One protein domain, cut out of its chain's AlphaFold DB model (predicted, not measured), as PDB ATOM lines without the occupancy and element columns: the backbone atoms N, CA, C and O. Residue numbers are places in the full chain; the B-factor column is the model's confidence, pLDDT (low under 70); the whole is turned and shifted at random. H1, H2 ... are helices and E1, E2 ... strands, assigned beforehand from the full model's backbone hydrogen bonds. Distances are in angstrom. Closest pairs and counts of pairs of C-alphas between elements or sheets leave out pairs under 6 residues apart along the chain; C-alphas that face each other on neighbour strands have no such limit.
ATOM      1  N   ILE A   5     -50.224  48.621 -42.671       97.12
ATOM      2  CA  ILE A   5     -49.921  47.587 -43.658       97.12
ATOM      3  C   ILE A   5     -49.852  46.227 -42.966       97.12
ATOM      4  O   ILE A   5     -49.495  46.122 -41.785       97.12
ATOM      5  N   VAL A   6     -50.251  45.191 -43.692       97.50
ATOM      6  CA  VAL A   6     -50.330  43.823 -43.180       97.50
ATOM      7  C   VAL A   6     -49.360  42.968 -43.966       97.50
ATOM      8  O   VAL A   6     -49.392  42.973 -45.192       97.50
ATOM      9  N   PHE A   7     -48.529  42.227 -43.247       96.88
ATOM     10  CA  PHE A   7     -47.692  41.188 -43.812       96.88
ATOM     11  C   PHE A   7     -48.321  39.829 -43.551       96.88
ATOM     12  O   PHE A   7     -48.702  39.527 -42.415       96.88
ATOM     13  N   GLU A   8     -48.377  39.004 -44.586       93.94
ATOM     14  CA  GLU A   8     -48.573  37.572 -44.429       93.94
ATOM     15  C   GLU A   8     -47.217  36.929 -44.141       93.94
ATOM     16  O   GLU A   8     -46.251  37.157 -44.867       93.94
ATOM     17  N   VAL A   9     -47.144  36.152 -43.061       93.75
ATOM     18  CA  VAL A   9     -45.936  35.427 -42.669       93.75
ATOM     19  C   VAL A   9     -46.158  33.936 -42.859       93.75
ATOM     20  O   VAL A   9     -47.098  33.376 -42.297       93.75
ATOM     21  N   SER A  10     -45.273  33.284 -43.602       88.44
ATOM     22  CA  SER A  10     -45.191  31.830 -43.717       88.44
ATOM     23  C   SER A  10     -43.955  31.316 -42.982       88.44
ATOM     24  O   SER A  10     -42.902  31.947 -43.024       88.44
ATOM     25  N   GLN A  11     -44.094  30.176 -42.307       85.31
ATOM     26  CA  GLN A  11     -42.978  29.452 -41.703       85.31
ATOM     27  C   GLN A  11     -42.725  28.180 -42.508       85.31
ATOM     28  O   GLN A  11     -43.662  27.420 -42.757       85.31
ATOM     29  N   GLU A  12     -41.476  27.945 -42.880       76.12
ATOM     30  CA  GLU A  12     -41.027  26.684 -43.471       76.12
ATOM     31  C   GLU A  12     -40.230  25.915 -42.409       76.12
ATOM     32  O   GLU A  12     -39.429  26.522 -41.699       76.12
ATOM     33  N   GLU A  13     -40.478  24.604 -42.256       69.62
ATOM     34  CA  GLU A  13     -39.967  23.794 -41.128       69.62
ATOM     35  C   GLU A  13     -38.447  23.908 -40.924       69.62
ATOM     36  O   GLU A  13     -38.006  23.947 -39.776       69.62
ATOM     37  N   ASP A  14     -37.679  24.070 -42.006       69.56
ATOM     38  CA  ASP A  14     -36.211  24.133 -41.976       69.56
ATOM     39  C   ASP A  14     -35.617  25.469 -42.472       69.56
ATOM     40  O   ASP A  14     -34.400  25.645 -42.425       69.56
ATOM     41  N   ALA A  15     -36.438  26.412 -42.955       74.62
ATOM     42  CA  ALA A  15     -35.963  27.638 -43.622       74.62
ATOM     43  C   ALA A  15     -36.371  28.951 -42.922       74.62
ATOM     44  O   ALA A  15     -36.172  30.037 -43.464       74.62
ATOM     45  N   GLY A  16     -36.924  28.871 -41.708       89.19
ATOM     46  CA  GLY A  16     -37.278  30.046 -40.909       89.19
ATOM     47  C   GLY A  16     -38.603  30.682 -41.336       89.19
ATOM     48  O   GLY A  16     -39.585  29.988 -41.624       89.19
ATOM     49  N   PHE A  17     -38.661  32.014 -41.316       92.44
ATOM     50  CA  PHE A  17     -39.860  32.788 -41.624       92.44
ATOM     51  C   PHE A  17     -39.683  33.648 -42.875       92.44
ATOM     52  O   PHE A  17     -38.669  34.320 -43.046       92.44
ATOM     53  N   PHE A  18     -40.740  33.723 -43.679       92.31
ATOM     54  CA  PHE A  18     -40.866  34.624 -44.821       92.31
ATOM     55  C   PHE A  18     -42.062  35.553 -44.624       92.31
ATOM     56  O   PHE A  18     -43.136  35.086 -44.249       92.31
ATOM     57  N   ALA A  19     -41.905  36.849 -44.893       94.62
ATOM     58  CA  ALA A  19     -42.964  37.848 -44.800       94.62
ATOM     59  C   ALA A  19     -43.116  38.634 -46.108       94.62
ATOM     60  O   ALA A  19     -42.149  39.186 -46.630       94.62
ATOM     61  N   GLU A  20     -44.354  38.750 -46.588       93.81
ATOM     62  CA  GLU A  20     -44.743  39.580 -47.739       93.81
ATOM     63  C   GLU A  20     -45.819  40.569 -47.313       93.81
ATOM     64  O   GLU A  20     -46.802  40.184 -46.674       93.81
ATOM     65  N   CYS A  21     -45.647  41.839 -47.673       95.94
ATOM     66  CA  CYS A  21     -46.681  42.845 -47.488       95.94
ATOM     67  C   CYS A  21     -47.817  42.627 -48.494       95.94
ATOM     68  O   CYS A  21     -47.585  42.482 -49.686       95.94
ATOM     69  N   LEU A  22     -49.065  42.665 -48.029       92.25
ATOM     70  CA  LEU A  22     -50.238  42.443 -48.881       92.25
ATOM     71  C   LEU A  22     -50.557  43.614 -49.824       92.25
ATOM     72  O   LEU A  22     -51.389  43.460 -50.716       92.25
ATOM     73  N   THR A  23     -49.978  44.794 -49.589       92.75
ATOM     74  CA  THR A  23     -50.332  46.031 -50.310       92.75
ATOM     75  C   THR A  23     -49.148  46.742 -50.952       92.75
ATOM     76  O   THR A  23     -49.368  47.645 -51.747       92.75
ATOM     77  N   GLU A  24     -47.919  46.378 -50.597       93.38
ATOM     78  CA  GLU A  24     -46.692  47.017 -51.083       93.38
ATOM     79  C   GLU A  24     -45.721  45.933 -51.542       93.38
ATOM     80  O   GLU A  24     -45.742  44.828 -51.004       93.38
ATOM     81  N   GLU A  25     -44.805  46.260 -52.450       93.44
ATOM     82  CA  GLU A  25     -43.760  45.335 -52.914       93.44
ATOM     83  C   GLU A  25     -42.611  45.218 -51.890       93.44
ATOM     84  O   GLU A  25     -41.442  45.461 -52.187       93.44
ATOM     85  N   ILE A  26     -42.948  44.873 -50.643       96.31
ATOM     86  CA  ILE A  26     -42.002  44.697 -49.538       96.31
ATOM     87  C   ILE A  26     -41.983  43.227 -49.129       96.31
ATOM     88  O   ILE A  26     -42.980  42.683 -48.648       96.31
ATOM     89  N   PHE A  27     -40.804  42.622 -49.243       93.62
ATOM     90  CA  PHE A  27     -40.547  41.224 -48.917       93.62
ATOM     91  C   PHE A  27     -39.348  41.125 -47.987       93.62
ATOM     92  O   PHE A  27     -38.373  41.865 -48.129       93.62
ATOM     93  N   THR A  28     -39.404  40.208 -47.029       96.00
ATOM     94  CA  THR A  28     -38.275  39.941 -46.143       96.00
ATOM     95  C   THR A  28     -38.357  38.545 -45.539       96.00
ATOM     96  O   THR A  28     -39.378  37.866 -45.636       96.00
ATOM     97  N   GLN A  29     -37.278  38.119 -44.901       94.50
ATOM     98  CA  GLN A  29     -37.154  36.819 -44.255       94.50
ATOM     99  C   GLN A  29     -36.351  36.950 -42.958       94.50
ATOM    100  O   GLN A  29     -35.713  37.978 -42.729       94.50
ATOM    101  N   GLY A  30     -36.378  35.922 -42.117       95.00
ATOM    102  CA  GLY A  30     -35.505  35.806 -40.949       95.00
ATOM    103  C   GLY A  30     -35.492  34.382 -40.409       95.00
ATOM    104  O   GLY A  30     -36.514  33.692 -40.469       95.00
ATOM    105  N   ASP A  31     -34.364  33.953 -39.847       94.12
ATOM    106  CA  ASP A  31     -34.175  32.581 -39.356       94.12
ATOM    107  C   ASP A  31     -35.062  32.294 -38.134       94.12
ATOM    108  O   ASP A  31     -35.432  31.158 -37.841       94.12
ATOM    109  N   ASN A  32     -35.439  33.349 -37.411       94.06
ATOM    110  CA  ASN A  32     -36.350  33.306 -36.276       94.06
ATOM    111  C   ASN A  32     -37.304  34.514 -36.271       94.06
ATOM    112  O   ASN A  32     -37.167  35.467 -37.042       94.06
ATOM    113  N   TRP A  33     -38.298  34.480 -35.381       94.94
ATOM    114  CA  TRP A  33     -39.344  35.503 -35.308       94.94
ATOM    115  C   TRP A  33     -38.805  36.895 -34.940       94.94
ATOM    116  O   TRP A  33     -39.294  37.915 -35.432       94.94
ATOM    117  N   GLU A  34     -37.807  36.964 -34.059       97.56
ATOM    118  CA  GLU A  34     -37.144  38.205 -33.646       97.56
ATOM    119  C   GLU A  34     -36.416  38.871 -34.812       97.56
ATOM    120  O   GLU A  34     -36.578  40.076 -35.029       97.56
ATOM    121  N   GLU A  35     -35.668  38.084 -35.577       97.81
ATOM    122  CA  GLU A  35     -34.986  38.536 -36.782       97.81
ATOM    123  C   GLU A  35     -35.989  39.008 -37.836       97.81
ATOM    124  O   GLU A  35     -35.883  40.138 -38.308       97.81
ATOM    125  N   LEU A  36     -37.044  38.229 -38.107       97.50
ATOM    126  CA  LEU A  36     -38.095  38.627 -39.045       97.50
ATOM    127  C   LEU A  36     -38.699  39.990 -38.678       97.50
ATOM    128  O   LEU A  36     -38.807  40.877 -39.520       97.50
ATOM    129  N   LYS A  37     -39.077  40.199 -37.409       98.25
ATOM    130  CA  LYS A  37     -39.621  41.490 -36.943       98.25
ATOM    131  C   LYS A  37     -38.640  42.644 -37.156       98.25
ATOM    132  O   LYS A  37     -39.082  43.775 -37.369       98.25
ATOM    133  N   THR A  38     -37.343  42.386 -37.022       98.56
ATOM    134  CA  THR A  38     -36.289  43.385 -37.219       98.56
ATOM    135  C   THR A  38     -36.186  43.728 -38.698       98.56
ATOM    136  O   THR A  38     -36.377  44.889 -39.060       98.56
ATOM    137  N   ASN A  39     -36.051  42.713 -39.546       98.50
ATOM    138  CA  ASN A  39     -35.906  42.874 -40.987       98.50
ATOM    139  C   ASN A  39     -37.158  43.514 -41.618       98.50
ATOM    140  O   ASN A  39     -37.032  44.413 -42.445       98.50
ATOM    141  N   VAL A  40     -38.372  43.173 -41.154       98.44
ATOM    142  CA  VAL A  40     -39.618  43.846 -41.581       98.44
ATOM    143  C   VAL A  40     -39.578  45.339 -41.249       98.44
ATOM    144  O   VAL A  40     -39.928  46.170 -42.085       98.44
ATOM    145  N   LYS A  41     -39.156  45.716 -40.036       98.25
ATOM    146  CA  LYS A  41     -39.078  47.134 -39.650       98.25
ATOM    147  C   LYS A  41     -38.054  47.891 -40.488       98.25
ATOM    148  O   LYS A  41     -38.306  49.045 -40.824       98.25
ATOM    149  N   GLU A  42     -36.912  47.281 -40.785       98.44
ATOM    150  CA  GLU A  42     -35.871  47.894 -41.613       98.44
ATOM    151  C   GLU A  42     -36.325  48.054 -43.062       98.44
ATOM    152  O   GLU A  42     -36.231  49.156 -43.600       98.44
ATOM    153  N   ALA A  43     -36.921  47.015 -43.650       98.25
ATOM    154  CA  ALA A  43     -37.465  47.061 -45.002       98.25
ATOM    155  C   ALA A  43     -38.563  48.129 -45.140       98.25
ATOM    156  O   ALA A  43     -38.525  48.934 -46.066       98.25
ATOM    157  N   VAL A  44     -39.495  48.210 -44.182       97.69
ATOM    158  CA  VAL A  44     -40.545  49.243 -44.182       97.69
ATOM    159  C   VAL A  44     -39.955  50.645 -44.015       97.69
ATOM    160  O   VAL A  44     -40.357  51.561 -44.724       97.69
ATOM    161  N   LYS A  45     -38.975  50.844 -43.125       96.75
ATOM    162  CA  LYS A  45     -38.291  52.146 -43.009       96.75
ATOM    163  C   LYS A  45     -37.574  52.535 -44.301       96.75
ATOM    164  O   LYS A  45     -37.617  53.703 -44.669       96.75
ATOM    165  N   GLY A  46     -36.927  51.576 -44.963       97.31
ATOM    166  CA  GLY A  46     -36.242  51.788 -46.235       97.31
ATOM    167  C   GLY A  46     -37.207  52.120 -47.370       97.31
ATOM    168  O   GLY A  46     -36.945  53.042 -48.128       97.31
ATOM    169  N   TYR A  47     -38.345  51.430 -47.456       96.62
ATOM    170  CA  TYR A  47     -39.362  51.685 -48.479       96.62
ATOM    171  C   TYR A  47     -40.023  53.064 -48.316       96.62
ATOM    172  O   TYR A  47     -40.273  53.752 -49.296       96.62
ATOM    173  N   TYR A  48     -40.263  53.494 -47.073       95.88
ATOM    174  CA  TYR A  48     -40.906  54.773 -46.744       95.88
ATOM    175  C   TYR A  48     -39.898  55.892 -46.399       95.88
ATOM    176  O   TYR A  48     -40.255  56.832 -45.688       95.88
ATOM    177  N   PHE A  49     -38.636  55.802 -46.837       95.62
ATOM    178  CA  PHE A  49     -37.544  56.657 -46.335       95.62
ATOM    179  C   PHE A  49     -37.755  58.167 -46.548       95.62
ATOM    180  O   PHE A  49     -37.240  58.972 -45.772       95.62
ATOM    181  N   ASP A  50     -38.489  58.551 -47.591       95.62
ATOM    182  CA  ASP A  50     -38.784  59.936 -47.966       95.62
ATOM    183  C   ASP A  50     -40.201  60.382 -47.571       95.62
ATOM    184  O   ASP A  50     -40.603  61.519 -47.832       95.62
ATOM    185  N   GLN A  51     -40.963  59.506 -46.915       94.50
ATOM    186  CA  GLN A  51     -42.350  59.762 -46.560       94.50
ATOM    187  C   GLN A  51     -42.457  60.459 -45.195       94.50
ATOM    188  O   GLN A  51     -41.707  60.156 -44.264       94.50
ATOM    189  N   PRO A  52     -43.442  61.361 -45.009       91.62
ATOM    190  CA  PRO A  52     -43.610  62.104 -43.759       91.62
ATOM    191  C   PRO A  52     -44.013  61.216 -42.573       91.62
ATOM    192  O   PRO A  52     -43.885  61.625 -41.417       91.62
ATOM    193  N   THR A  53     -44.526  60.011 -42.837       91.69
ATOM    194  CA  THR A  53     -44.941  59.049 -41.814       91.69
ATOM    195  C   THR A  53     -44.661  57.622 -42.260       91.69
ATOM    196  O   THR A  53     -44.944  57.268 -43.401       91.69
ATOM    197  N   VAL A  54     -44.222  56.780 -41.324       94.25
ATOM    198  CA  VAL A  54     -44.107  55.328 -41.516       94.25
ATOM    199  C   VAL A  54     -45.407  54.652 -41.046       94.25
ATOM    200  O   VAL A  54     -45.932  55.026 -39.985       94.25
ATOM    201  N   PRO A  55     -45.963  53.679 -41.797       96.50
ATOM    202  CA  PRO A  55     -47.182  52.985 -41.399       96.50
ATOM    203  C   PRO A  55     -46.974  52.099 -40.162       96.50
ATOM    204  O   PRO A  55     -45.871  51.661 -39.838       96.50
ATOM    205  N   ASN A  56     -48.075  51.780 -39.486       97.38
ATOM    206  CA  ASN A  56     -48.121  50.695 -38.514       97.38
ATOM    207  C   ASN A  56     -48.005  49.347 -39.236       97.38
ATOM    208  O   ASN A  56     -48.603  49.143 -40.292       97.38
ATOM    209  N   ILE A  57     -47.286  48.407 -38.627       98.06
ATOM    210  CA  ILE A  57     -47.032  47.080 -39.194       98.06
ATOM    211  C   ILE A  57     -47.841  46.045 -38.413       98.06
ATOM    212  O   ILE A  57     -47.777  46.002 -37.182       98.06
ATOM    213  N   LYS A  58     -48.568  45.182 -39.125       98.00
ATOM    214  CA  LYS A  58     -49.178  43.970 -38.568       98.00
ATOM    215  C   LYS A  58     -48.602  42.742 -39.254       98.00
ATOM    216  O   LYS A  58     -48.562  42.694 -40.476       98.00
ATOM    217  N   LEU A  59     -48.203  41.749 -38.467       97.19
ATOM    218  CA  LEU A  59     -47.774  40.446 -38.970       97.19
ATOM    219  C   LEU A  59     -48.894  39.432 -38.740       97.19
ATOM    220  O   LEU A  59     -49.394  39.312 -37.619       97.19
ATOM    221  N   HIS A  60     -49.277  38.709 -39.785       94.62
ATOM    222  CA  HIS A  60     -50.242  37.622 -39.719       94.62
ATOM    223  C   HIS A  60     -49.547  36.305 -40.064       94.62
ATOM    224  O   HIS A  60     -49.271  36.035 -41.227       94.62
ATOM    225  N   LEU A  61     -49.243  35.498 -39.044       90.69
ATOM    226  CA  LEU A  61     -48.643  34.180 -39.234       90.69
ATOM    227  C   LEU A  61     -49.692  33.194 -39.758       90.69
ATOM    228  O   LEU A  61     -50.665  32.888 -39.068       90.69
ATOM    229  N   VAL A  62     -49.465  32.685 -40.964       84.31
ATOM    230  CA  VAL A  62     -50.308  31.690 -41.620       84.31
ATOM    231  C   VAL A  62     -49.704  30.312 -41.417       84.31
ATOM    232  O   VAL A  62     -48.521  30.072 -41.655       84.31
ATOM    233  N   LYS A  63     -50.543  29.377 -40.976       72.38
ATOM    234  CA  LYS A  63     -50.136  27.990 -40.775       72.38
ATOM    235  C   LYS A  63     -49.970  27.281 -42.126       72.38
ATOM    236  O   LYS A  63     -50.792  27.428 -43.038       72.38
ATOM    237  N   VAL A  64     -48.920  26.475 -42.246       66.38
ATOM    238  CA  VAL A  64     -48.759  25.535 -43.365       66.38
ATOM    239  C   VAL A  64     -49.972  24.591 -43.405       66.38
ATOM    240  O   VAL A  64     -50.434  24.126 -42.362       66.38
ATOM    241  N   GLY A  65     -50.526  24.363 -44.600       63.34
ATOM    242  CA  GLY A  65     -51.704  23.509 -44.819       63.34
ATOM    243  C   GLY A  65     -53.043  24.243 -44.962       63.34
ATOM    244  O   GLY A  65     -54.080  23.598 -45.103       63.34
ATOM    245  N   THR A  66     -53.054  25.580 -44.964       68.81
ATOM    246  CA  THR A  66     -54.229  26.334 -45.433       68.81
ATOM    247  C   THR A  66     -54.250  26.379 -46.960       68.81
ATOM    248  O   THR A  66     -53.204  26.323 -47.606       68.81
ATOM    249  N   LEU A  67     -55.436  26.528 -47.557       69.38
ATOM    250  CA  LEU A  67     -55.558  26.694 -49.008       69.38
ATOM    251  C   LEU A  67     -54.710  27.872 -49.515       69.38
ATOM    252  O   LEU A  67     -54.017  27.731 -50.513       69.38
ATOM    253  N   ASN A  68     -54.684  28.994 -48.789       69.00
ATOM    254  CA  ASN A  68     -53.852  30.146 -49.148       69.00
ATOM    255  C   ASN A  68     -52.355  29.812 -49.150       69.00
ATOM    256  O   ASN A  68     -51.677  30.145 -50.120       69.00
ATOM    257  N   SER A  69     -51.852  29.117 -48.122       68.50
ATOM    258  CA  SER A  69     -50.435  28.733 -48.080       68.50
ATOM    259  C   SER A  69     -50.070  27.721 -49.173       68.50
ATOM    260  O   SER A  69     -48.999  27.831 -49.763       68.50
ATOM    261  N   MET A  70     -50.981  26.811 -49.538       73.94
ATOM    262  CA  MET A  70     -50.783  25.893 -50.672       73.94
ATOM    263  C   MET A  70     -50.787  26.611 -52.027       73.94
ATOM    264  O   MET A  70     -49.900  26.384 -52.847       73.94
ATOM    265  N   LEU A  71     -51.750  27.508 -52.262       74.19
ATOM    266  CA  LEU A  71     -51.821  28.296 -53.497       74.19
ATOM    267  C   LEU A  71     -50.567  29.156 -53.682       74.19
ATOM    268  O   LEU A  71     -50.058  29.263 -54.793       74.19
ATOM    269  N   ARG A  72     -50.036  29.730 -52.598       70.06
ATOM    270  CA  ARG A  72     -48.829  30.563 -52.628       70.06
ATOM    271  C   ARG A  72     -47.566  29.756 -52.941       70.06
ATOM    272  O   ARG A  72     -46.782  30.176 -53.785       70.06
ATOM    273  N   ALA A  73     -47.419  28.563 -52.360       68.38
ATOM    274  CA  ALA A  73     -46.330  27.645 -52.708       68.38
ATOM    275  C   ALA A  73     -46.363  27.252 -54.198       68.38
ATOM    276  O   ALA A  73     -45.335  27.243 -54.874       68.38
ATOM    277  N   ILE A  74     -47.558  26.991 -54.740       75.12
ATOM    278  CA  ILE A  74     -47.744  26.688 -56.166       75.12
ATOM    279  C   ILE A  74     -47.436  27.917 -57.034       75.12
ATOM    280  O   ILE A  74     -46.770  27.776 -58.056       75.12
ATOM    281  N   SER A  75     -47.893  29.104 -56.627       74.06
ATOM    282  CA  SER A  75     -47.687  30.379 -57.329       74.06
ATOM    283  C   SER A  75     -46.202  30.707 -57.483       74.06
ATOM    284  O   SER A  75     -45.747  30.950 -58.601       74.06
ATOM    285  N   LEU A  76     -45.430  30.596 -56.396       67.38
ATOM    286  CA  LEU A  76     -43.980  30.803 -56.400       67.38
ATOM    287  C   LEU A  76     -43.259  29.783 -57.288       67.38
ATOM    288  O   LEU A  76     -42.414  30.153 -58.099       67.38
ATOM    289  N   HIS A  77     -43.616  28.500 -57.174       74.12
ATOM    290  CA  HIS A  77     -42.964  27.443 -57.948       74.12
ATOM    291  C   HIS A  77     -43.268  27.531 -59.449       74.12
ATOM    292  O   HIS A  77     -42.410  27.237 -60.278       74.12
ATOM    293  N   LYS A  78     -44.495  27.922 -59.808       74.88
ATOM    294  CA  LYS A  78     -44.963  27.947 -61.198       74.88
ATOM    295  C   LYS A  78     -44.862  29.323 -61.864       74.88
ATOM    296  O   LYS A  78     -45.168  29.407 -63.047       74.88
ATOM    297  N   GLN A  79     -44.440  30.367 -61.145       77.44
ATOM    298  CA  GLN A  79     -44.445  31.764 -61.616       77.44
ATOM    299  C   GLN A  79     -45.812  32.201 -62.181       77.44
ATOM    300  O   GLN A  79     -45.893  32.899 -63.188       77.44
ATOM    301  N   VAL A  80     -46.898  31.761 -61.545       74.94
ATOM    302  CA  VAL A  80     -48.285  32.093 -61.925       74.94
ATOM    303  C   VAL A  80     -48.960  32.831 -60.783       74.94
ATOM    304  O   VAL A  80     -48.610  32.602 -59.625       74.94
ATOM    305  N   SER A  81     -49.931  33.700 -61.060       75.50
ATOM    306  CA  SER A  81     -50.617  34.421 -59.990       75.50
ATOM    307  C   SER A  81     -51.533  33.492 -59.189       75.50
ATOM    308  O   SER A  81     -51.977  32.442 -59.659       75.50
ATOM    309  N   LYS A  82     -51.873  33.895 -57.959       69.62
ATOM    310  CA  LYS A  82     -52.877  33.195 -57.148       69.62
ATOM    311  C   LYS A  82     -54.222  33.073 -57.879       69.62
ATOM    312  O   LYS A  82     -54.889  32.053 -57.728       69.62
ATOM    313  N   GLN A  83     -54.604  34.095 -58.650       73.81
ATOM    314  CA  GLN A  83     -55.862  34.108 -59.394       73.81
ATOM    315  C   GLN A  83     -55.846  33.084 -60.533       73.81
ATOM    316  O   GLN A  83     -56.786  32.306 -60.643       73.81
ATOM    317  N   ASP A  84     -54.737  32.984 -61.274       77.94
ATOM    318  CA  ASP A  84     -54.582  31.985 -62.345       77.94
ATOM    319  C   ASP A  84     -54.738  30.547 -61.816       77.94
ATOM    320  O   ASP A  84     -55.292  29.672 -62.483       77.94
ATOM    321  N   ILE A  85     -54.263  30.289 -60.590       74.12
ATOM    322  CA  ILE A  85     -54.415  28.976 -59.949       74.12
ATOM    323  C   ILE A  85     -55.871  28.725 -59.556       74.12
ATOM    324  O   ILE A  85     -56.367  27.620 -59.765       74.12
ATOM    325  N   LEU A  86     -56.548  29.724 -58.982       73.31
ATOM    326  CA  LEU A  86     -57.949  29.608 -58.569       73.31
ATOM    327  C   LEU A  86     -58.882  29.371 -59.756       73.31
ATOM    328  O   LEU A  86     -59.806  28.577 -59.631       73.31
ATOM    329  N   ASP A  87     -58.607  29.994 -60.900       82.00
ATOM    330  CA  ASP A  87     -59.416  29.850 -62.115       82.00
ATOM    331  C   ASP A  87     -59.301  28.447 -62.754       82.00
ATOM    332  O   ASP A  87     -60.082  28.099 -63.639       82.00
ATOM    333  N   THR A  88     -58.335  27.633 -62.310       75.94
ATOM    334  CA  THR A  88     -58.081  26.268 -62.810       75.94
ATOM    335  C   THR A  88     -58.701  25.170 -61.921       75.94
ATOM    336  O   THR A  88     -58.639  23.992 -62.280       75.94
TER     337      THR A  88
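Overview. This is residues 5 to 88 of the 89 residues of the protein "2-oxoisovalerate dehydrogenase, E1 component beta subunit" of Crocosphaera watsonii WH 0402 (UniProt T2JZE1). A strongly twisted sheet of four strands curls round one long helix, H1, which packs on one of its faces. Two shorter helices, H2 and H3, make a small head away from H1, and H2 only grazes the sheet. The printed part has 84 residues, with elements in the order E1 E2 E3 H1 E4 H2 H3; the sheet runs E3 E2 E1 E4 and is mixed, and the class is mixed, helices and strands. The whole is elongated, spanning 43 by 28 by 18 A, and only just compact, close to loose, with a radius of gyration of the C-alphas of 13.8 A.

Along the chain. Find C-alpha 5 at (-49.921, 47.587, -43.658); from there E1 runs through residues 5 to 12, 22.7 A long. Next come E2, residues 16 to 21, 17.2 A, and E3, residues 27 to 30, 10.9 A. H1 begins at C-alpha 33, at (-39.344, 35.503, -35.308), and runs to residue 47, 20.9 A. E4 covers residues 56 to 62, 19.4 A. H2 follows at residues 67 to 78, 16.2 A, and H3 at residues 82 to 86, 6.4 A, ending at C-alpha 86, (-57.949, 29.608, -58.569).

Arrangement. Start at the sheet, where E1, E2 and E3 form a meander, each strand the antiparallel neighbour of the one before, in two hairpins. Look for N 10 and O 18 at 2.9 A between E1 and E2, and for N 19 and O 28 at 2.8 A between E2 and E3. E4 is parallel to E1, at 32 degrees, with N 7 and O 58 at 2.8 A. H1 is on one face of the sheet, two layers; its closest C-alphas to E3 are Leu 36 and Gly 30, 4.3 A apart. E3, H1 and E4 form a split strand-helix-strand unit, two strands running the same way with E2 and E1 between them, and its crossover is right-handed. H2 only grazes the sheet with residues 68 to 73; its closest C-alpha pair with E1 is Ser 69 and Ser 10, 7.5 A. H2 touches H3 with residues 71 to 75 alone, the closest C-alphas being Ser 75 and Lys 82, 5.9 A. H1 is apart from H2 and from H3. In H1, H2 and H3, every O i to N i+4 pair is within hydrogen-bond range.

Size, cuts and confidence. The C-alphas farthest apart are those of Pro 52 and Thr 88, at 43.1 A. The printed part has no cut, and no link is long; that from H1 to E4, 8 residues, is short but not tight. Read the B-factor column: the mean pLDDT of the printed part is 86.9, and it is under 70 at residues 13 to 14, 64 to 69, 73, 76 and 82.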